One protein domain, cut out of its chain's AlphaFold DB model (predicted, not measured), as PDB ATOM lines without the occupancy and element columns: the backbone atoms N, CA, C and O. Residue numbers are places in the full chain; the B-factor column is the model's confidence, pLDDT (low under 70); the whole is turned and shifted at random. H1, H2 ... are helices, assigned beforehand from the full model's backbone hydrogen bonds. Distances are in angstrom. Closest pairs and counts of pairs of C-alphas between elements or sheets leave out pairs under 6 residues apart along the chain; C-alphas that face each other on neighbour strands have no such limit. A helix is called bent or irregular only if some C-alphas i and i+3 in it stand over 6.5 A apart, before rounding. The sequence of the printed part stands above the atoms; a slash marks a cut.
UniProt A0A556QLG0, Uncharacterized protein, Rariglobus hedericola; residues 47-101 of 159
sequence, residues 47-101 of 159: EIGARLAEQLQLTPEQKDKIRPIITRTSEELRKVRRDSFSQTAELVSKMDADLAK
ATOM      1  N   GLU A  47      49.655 -30.823 -15.654       64.56
ATOM      2  CA  GLU A  47      50.592 -31.387 -16.639       64.56
ATOM      3  C   GLU A  47      50.180 -32.804 -17.067       64.56
ATOM      4  O   GLU A  47      50.304 -33.150 -18.241       64.56
ATOM      5  N   ILE A  48      49.620 -33.600 -16.144       69.25
ATOM      6  CA  ILE A  48      48.974 -34.887 -16.464       69.25
ATOM      7  C   ILE A  48      47.842 -34.657 -17.461       69.25
ATOM      8  O   ILE A  48      47.773 -35.337 -18.479       69.25
ATOM      9  N   GLY A  49      46.978 -33.679 -17.179       72.62
ATOM     10  CA  GLY A  49      45.858 -33.317 -18.037       72.62
ATOM     11  C   GLY A  49      46.287 -32.918 -19.445       72.62
ATOM     12  O   GLY A  49      45.749 -33.440 -20.417       72.62
ATOM     13  N   ALA A  50      47.287 -32.040 -19.560       69.44
ATOM     14  CA  ALA A  50      47.827 -31.608 -20.847       69.44
ATOM     15  C   ALA A  50      48.437 -32.775 -21.642       69.44
ATOM     16  O   ALA A  50      48.135 -32.942 -22.822       69.44
ATOM     17  N   ARG A  51      49.227 -33.632 -20.982       75.31
ATOM     18  CA  ARG A  51      49.868 -34.788 -21.621       75.31
ATOM     19  C   ARG A  51      48.860 -35.848 -22.066       75.31
ATOM     20  O   ARG A  51      48.984 -36.383 -23.162       75.31
ATOM     21  N   LEU A  52      47.854 -36.137 -21.240       77.00
ATOM     22  CA  LEU A  52      46.765 -37.047 -21.604       77.00
ATOM     23  C   LEU A  52      45.939 -36.479 -22.758       77.00
ATOM     24  O   LEU A  52      45.566 -37.226 -23.657       77.00
ATOM     25  N   ALA A  53      45.684 -35.170 -22.765       77.94
ATOM     26  CA  ALA A  53      44.930 -34.528 -23.834       77.94
ATOM     27  C   ALA A  53      45.642 -34.593 -25.192       77.94
ATOM     28  O   ALA A  53      44.976 -34.742 -26.216       77.94
ATOM     29  N   GLU A  54      46.972 -34.498 -25.192       79.44
ATOM     30  CA  GLU A  54      47.809 -34.657 -26.381       79.44
ATOM     31  C   GLU A  54      47.860 -36.120 -26.848       79.44
ATOM     32  O   GLU A  54      47.608 -36.406 -28.016       79.44
ATOM     33  N   GLN A  55      48.095 -37.064 -25.932       83.56
ATOM     34  CA  GLN A  55      48.192 -38.493 -26.258       83.56
ATOM     35  C   GLN A  55      46.865 -39.106 -26.725       83.56
ATOM     36  O   GLN A  55      46.868 -39.986 -27.580       83.56
ATOM     37  N   LEU A  56      45.741 -38.646 -26.173       86.94
ATOM     38  CA  LEU A  56      44.399 -39.125 -26.519       86.94
ATOM     39  C   LEU A  56      43.760 -38.342 -27.673       86.94
ATOM     40  O   LEU A  56      42.619 -38.628 -28.020       86.94
ATOM     41  N   GLN A  57      44.469 -37.355 -28.240       88.00
ATOM     42  CA  GLN A  57      43.990 -36.511 -29.342       88.00
ATOM     43  C   GLN A  57      42.583 -35.947 -29.081       88.00
ATOM     44  O   GLN A  57      41.693 -36.007 -29.928       88.00
ATOM     45  N   LEU A  58      42.365 -35.415 -27.873       85.69
ATOM     46  CA  LEU A  58      41.041 -34.953 -27.461       85.69
ATOM     47  C   LEU A  58      40.557 -33.784 -28.330       85.69
ATOM     48  O   LEU A  58      41.283 -32.805 -28.540       85.69
ATOM     49  N   THR A  59      39.293 -33.853 -28.746       89.75
ATOM     50  CA  THR A  59      38.583 -32.733 -29.383       89.75
ATOM     51  C   THR A  59      38.437 -31.548 -28.417       89.75
ATOM     52  O   THR A  59      38.501 -31.733 -27.193       89.75
ATOM     53  N   PRO A  60      38.227 -30.319 -28.923       85.88
ATOM     54  CA  PRO A  60      37.962 -29.156 -28.077       85.88
ATOM     55  C   PRO A  60      36.796 -29.383 -27.105       85.88
ATOM     56  O   PRO A  60      36.955 -29.139 -25.909       85.88
ATOM     57  N   GLU A  61      35.679 -29.968 -27.562       87.00
ATOM     58  CA  GLU A  61      34.529 -30.208 -26.679       87.00
ATOM     59  C   GLU A  61      34.838 -31.236 -25.577       87.00
ATOM     60  O   GLU A  61      34.335 -31.128 -24.455       87.00
ATOM     61  N   GLN A  62      35.676 -32.240 -25.856       86.38
ATOM     62  CA  GLN A  62      36.123 -33.196 -24.839       86.38
ATOM     63  C   GLN A  62      37.044 -32.540 -23.808       86.38
ATOM     64  O   GLN A  62      36.908 -32.807 -22.611       86.38
ATOM     65  N   LYS A  63      37.953 -31.660 -24.244       83.75
ATOM     66  CA  LYS A  63      38.839 -30.911 -23.338       83.75
ATOM     67  C   LYS A  63      38.033 -30.046 -22.372       83.75
ATOM     68  O   LYS A  63      38.322 -30.069 -21.175       83.75
ATOM     69  N   ASP A  64      36.994 -29.372 -22.856       87.00
ATOM     70  CA  ASP A  64      36.128 -28.534 -22.020       87.00
ATOM     71  C   ASP A  64      35.376 -29.346 -20.961       87.00
ATOM     72  O   ASP A  64      35.275 -28.922 -19.809       87.00
ATOM     73  N   LYS A  65      34.927 -30.559 -21.307       88.81
ATOM     74  CA  LYS A  65      34.271 -31.475 -20.358       88.81
ATOM     75  C   LYS A  65      35.232 -32.079 -19.331       88.81
ATOM     76  O   LYS A  65      34.836 -32.327 -18.195       88.81
ATOM     77  N   ILE A  66      36.489 -32.318 -19.706       86.12
ATOM     78  CA  ILE A  66      37.496 -32.946 -18.834       86.12
ATOM     79  C   ILE A  66      38.171 -31.924 -17.908       86.12
ATOM     80  O   ILE A  66      38.531 -32.255 -16.777       86.12
ATOM     81  N   ARG A  67      38.307 -30.665 -18.341       83.88
ATOM     82  CA  ARG A  67      38.896 -29.576 -17.549       83.88
ATOM     83  C   ARG A  67      38.356 -29.480 -16.111       83.88
ATOM     84  O   ARG A  67      39.188 -29.452 -15.204       83.88
ATOM     85  N   PRO A  68      37.032 -29.472 -15.840       89.69
ATOM     86  CA  PRO A  68      36.530 -29.420 -14.466       89.69
ATOM     87  C   PRO A  68      36.926 -30.649 -13.630       89.69
ATOM     88  O   PRO A  68      37.197 -30.503 -12.439       89.69
ATOM     89  N   ILE A  69      37.038 -31.838 -14.240       87.75
ATOM     90  CA  ILE A  69      37.476 -33.071 -13.560       87.75
ATOM     91  C   ILE A  69      38.930 -32.928 -13.099       87.75
ATOM     92  O   ILE A  69      39.249 -33.198 -11.938       87.75
ATOM     93  N   ILE A  70      39.812 -32.449 -13.983       85.12
ATOM     94  CA  ILE A  70      41.225 -32.209 -13.656       85.12
ATOM     95  C   ILE A  70      41.352 -31.137 -12.571       85.12
ATOM     96  O   ILE A  70      42.108 -31.329 -11.616       85.12
ATOM     97  N   THR A  71      40.625 -30.023 -12.689       84.50
ATOM     98  CA  THR A  71      40.678 -28.928 -11.708       84.50
ATOM     99  C   THR A  71      40.262 -29.410 -10.324       84.50
ATOM    100  O   THR A  71      41.037 -29.266  -9.378       84.50
ATOM    101  N   ARG A  72      39.105 -30.072 -10.211       89.62
ATOM    102  CA  ARG A  72      38.625 -30.633  -8.942       89.62
ATOM    103  C   ARG A  72      39.638 -31.605  -8.337       89.62
ATOM    104  O   ARG A  72      40.008 -31.475  -7.173       89.62
ATOM    105  N   THR A  73      40.149 -32.536  -9.140       86.06
ATOM    106  CA  THR A  73      41.147 -33.518  -8.683       86.06
ATOM    107  C   THR A  73      42.436 -32.834  -8.217       86.06
ATOM    108  O   THR A  73      43.058 -33.242  -7.238       86.06
ATOM    109  N   SER A  74      42.839 -31.750  -8.888       83.25
ATOM    110  CA  SER A  74      44.002 -30.948  -8.498       83.25
ATOM    111  C   SER A  74      43.822 -30.294  -7.132       83.25
ATOM    112  O   SER A  74      44.763 -30.254  -6.337       83.25
ATOM    113  N   GLU A  75      42.631 -29.773  -6.851       88.38
ATOM    114  CA  GLU A  75      42.286 -29.158  -5.569       88.38
ATOM    115  C   GLU A  75      42.223 -30.187  -4.439       88.38
ATOM    116  O   GLU A  75      42.818 -29.966  -3.380       88.38
ATOM    117  N   GLU A  76      41.589 -31.335  -4.682       89.12
ATOM    118  CA  GLU A  76      41.546 -32.452  -3.734       89.12
ATOM    119  C   GLU A  76      42.962 -32.948  -3.412       89.12
ATOM    120  O   GLU A  76      43.333 -33.065  -2.243       89.12
ATOM    121  N   LEU A  77      43.817 -33.125  -4.424       86.62
ATOM    122  CA  LEU A  77      45.207 -33.530  -4.213       86.62
ATOM    123  C   LEU A  77      46.008 -32.477  -3.432       86.62
ATOM    124  O   LEU A  77      46.826 -32.827  -2.580       86.62
ATOM    125  N   ARG A  78      45.781 -31.181  -3.689       85.12
ATOM    126  CA  ARG A  78      46.393 -30.097  -2.898       85.12
ATOM    127  C   ARG A  78      45.964 -30.171  -1.438       85.12
ATOM    128  O   ARG A  78      46.806 -29.962  -0.566       85.12
ATOM    129  N   LYS A  79      44.691 -30.471  -1.169       90.00
ATOM    130  CA  LYS A  79      44.183 -30.664   0.191       90.00
ATOM    131  C   LYS A  79      44.865 -31.855   0.864       90.00
ATOM    132  O   LYS A  79      45.500 -31.661   1.892       90.00
ATOM    133  N   VAL A  80      44.860 -33.027   0.227       90.88
ATOM    134  CA  VAL A  80      45.516 -34.242   0.746       90.88
ATOM    135  C   VAL A  80      46.988 -33.990   1.072       90.88
ATOM    136  O   VAL A  80      47.457 -34.392   2.132       90.88
ATOM    137  N   ARG A  81      47.724 -33.288   0.201       85.69
ATOM    138  CA  ARG A  81      49.134 -32.943   0.451       85.69
ATOM    139  C   ARG A  81      49.311 -32.043   1.675       85.69
ATOM    140  O   ARG A  81      50.242 -32.274   2.443       85.69
ATOM    141  N   ARG A  82      48.452 -31.034   1.861       86.69
ATOM    142  CA  ARG A  82      48.504 -30.156   3.044       86.69
ATOM    143  C   ARG A  82      48.197 -30.926   4.324       86.69
ATOM    144  O   ARG A  82      48.964 -30.820   5.274       86.69
ATOM    145  N   ASP A  83      47.134 -31.721   4.310       92.31
ATOM    146  CA  ASP A  83      46.682 -32.478   5.479       92.31
ATOM    147  C   ASP A  83      47.709 -33.557   5.859       92.31
ATOM    148  O   ASP A  83      48.069 -33.704   7.022       92.31
ATOM    149  N   SER A  84      48.279 -34.250   4.869       91.69
ATOM    150  CA  SER A  84      49.345 -35.234   5.110       91.69
ATOM    151  C   SER A  84      50.591 -34.579   5.709       91.69
ATOM    152  O   SER A  84      51.250 -35.159   6.571       91.69
ATOM    153  N   PHE A  85      50.933 -33.365   5.261       87.31
ATOM    154  CA  PHE A  85      52.090 -32.638   5.777       87.31
ATOM    155  C   PHE A  85      51.904 -32.245   7.247       87.31
ATOM    156  O   PHE A  85      52.815 -32.471   8.045       87.31
ATOM    157  N   SER A  86      50.739 -31.707   7.622       88.81
ATOM    158  CA  SER A  86      50.460 -31.345   9.019       88.81
ATOM    159  C   SER A  86      50.411 -32.574   9.926       88.81
ATOM    160  O   SER A  86      51.050 -32.572  10.976       88.81
ATOM    161  N   GLN A  87      49.752 -33.650   9.492       94.31
ATOM    162  CA  GLN A  87      49.692 -34.911  10.237       94.31
ATOM    163  C   GLN A  87      51.079 -35.520  10.457       94.31
ATOM    164  O   GLN A  87      51.399 -35.973  11.555       94.31
ATOM    165  N   THR A  88      51.933 -35.496   9.429       91.88
ATOM    166  CA  THR A  88      53.313 -35.985   9.548       91.88
ATOM    167  C   THR A  88      54.103 -35.148  10.555       91.88
ATOM    168  O   THR A  88      54.823 -35.708  11.379       91.88
ATOM    169  N   ALA A  89      53.967 -33.818  10.520       89.44
ATOM    170  CA  ALA A  89      54.652 -32.933  11.459       89.44
ATOM    171  C   ALA A  89      54.216 -33.187  12.912       89.44
ATOM    172  O   ALA A  89      55.058 -33.253  13.806       89.44
ATOM    173  N   GLU A  90      52.917 -33.393  13.141       94.69
ATOM    174  CA  GLU A  90      52.383 -33.734  14.461       94.69
ATOM    175  C   GLU A  90      52.908 -35.089  14.956       94.69
ATOM    176  O   GLU A  90      53.322 -35.210  16.109       94.69
ATOM    177  N   LEU A  91      52.946 -36.100  14.083       96.25
ATOM    178  CA  LEU A  91      53.457 -37.427  14.428       96.25
ATOM    179  C   LEU A  91      54.941 -37.383  14.818       96.25
ATOM    180  O   LEU A  91      55.330 -37.980  15.822       96.25
ATOM    181  N   VAL A  92      55.756 -36.645  14.062       92.69
ATOM    182  CA  VAL A  92      57.180 -36.454  14.377       92.69
ATOM    183  C   VAL A  92      57.348 -35.708  15.701       92.69
ATOM    184  O   VAL A  92      58.162 -36.119  16.521       92.69
ATOM    185  N   SER A  93      56.545 -34.671  15.958       92.81
ATOM    186  CA  SER A  93      56.590 -33.936  17.229       92.81
ATOM    187  C   SER A  93      56.243 -34.821  18.429       92.81
ATOM    188  O   SER A  93      56.910 -34.736  19.461       92.81
ATOM    189  N   LYS A  94      55.243 -35.703  18.298       96.25
ATOM    190  CA  LYS A  94      54.900 -36.685  19.340       96.25
ATOM    191  C   LYS A  94      56.040 -37.669  19.579       96.25
ATOM    192  O   LYS A  94      56.433 -37.870  20.723       96.25
ATOM    193  N   MET A  95      56.611 -38.216  18.507       96.06
ATOM    194  CA  MET A  95      57.764 -39.113  18.591       96.06
ATOM    195  C   MET A  95      58.948 -38.443  19.301       96.06
ATOM    196  O   MET A  95      59.556 -39.059  20.168       96.06
ATOM    197  N   ASP A  96      59.257 -37.185  18.985       93.62
ATOM    198  CA  ASP A  96      60.335 -36.445  19.649       93.62
ATOM    199  C   ASP A  96      60.062 -36.244  21.143       93.62
ATOM    200  O   ASP A  96      60.969 -36.399  21.961       93.62
ATOM    201  N   ALA A  97      58.815 -35.944  21.516       94.44
ATOM    202  CA  ALA A  97      58.416 -35.822  22.916       94.44
ATOM    203  C   ALA A  97      58.528 -37.158  23.667       94.44
ATOM    204  O   ALA A  97      58.941 -37.180  24.826       94.44
ATOM    205  N   ASP A  98      58.187 -38.273  23.020       95.69
ATOM    206  CA  ASP A  98      58.317 -39.607  23.605       95.69
ATOM    207  C   ASP A  98      59.780 -40.040  23.730       95.69
ATOM    208  O   ASP A  98      60.170 -40.561  24.774       95.69
ATOM    209  N   LEU A  99      60.613 -39.746  22.728       94.25
ATOM    210  CA  LEU A  99      62.059 -39.962  22.804       94.25
ATOM    211  C   LEU A  99      62.680 -39.133  23.927       94.25
ATOM    212  O   LEU A  99      63.452 -39.671  24.713       94.25
ATOM    213  N   ALA A 100      62.312 -37.856  24.060       92.88
ATOM    214  CA  ALA A 100      62.862 -36.982  25.091       92.88
ATOM    215  C   ALA A 100      62.684 -37.555  26.508       92.88
ATOM    216  O   ALA A 100      63.594 -37.429  27.323       92.88
ATOM    217  N   LYS A 101      61.577 -38.256  26.791       95.56
ATOM    218  CA  LYS A 101      61.335 -38.911  28.094       95.56
ATOM    219  C   LYS A 101      62.351 -40.011  28.428       95.56
ATOM    220  O   LYS A 101      62.508 -40.341  29.598       95.56
TER     221      LYS A 101
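This is residues 47 to 101 of the 159 residues of an uncharacterized protein of Rariglobus hedericola (UniProt A0A556QLG0). One very long helix, H2, makes a rod, and the short helix H1 folds back beside its first part, giving a helical hairpin with one short arm and one long one. From residue 72 on, the long arm sticks out free to the last printed residue, 101. The printed part has 55 residues with two named helices, H1 then H2, and no named strand; its class is all helix. It is extended, with a radius of gyration of the C-alphas of 19.3 A, and its C-alphas span 62 by 18 by 9 A.

Find C-alpha 47 at (50.592, -31.387, -16.639); here H1 begins, and it runs through residues 47 to 55. After a tight link of 4 residues, look for C-alpha 60 at (37.962, -29.156, -28.077), where H2 begins. H2 holds residues 60 to 100, 59.2 A from first to last C-alpha, and ends at C-alpha 100 at (62.862, -36.982, 25.091). Near residue 67 you will find a kink of 29 degrees; H2 is only just irregular, with C-alphas 65 and 68 lying 6.6 A apart.

Look at Gly 49 and Ile 70, whose C-alphas, 6.5 A apart, are the closest of H1 and H2. The two helices only just touch, with 3 pairs of C-alphas within 8 A, and H2 touches H1 with residues 63 to 70 alone. They form a helical hairpin and run opposite ways at a steep tilt of 35.3 degrees, only just past shallow. In H1 every O i to N i+4 pair is within hydrogen-bond range; in H2, 35 of 37 are.

The two C-alphas farthest apart, those of Thr 59 and Lys 101, are 62.1 A from each other. The printed part has no cut and no long link. The mean pLDDT of the printed part is 87.0; look for values under 70 at residues 47 to 48 and residue 50.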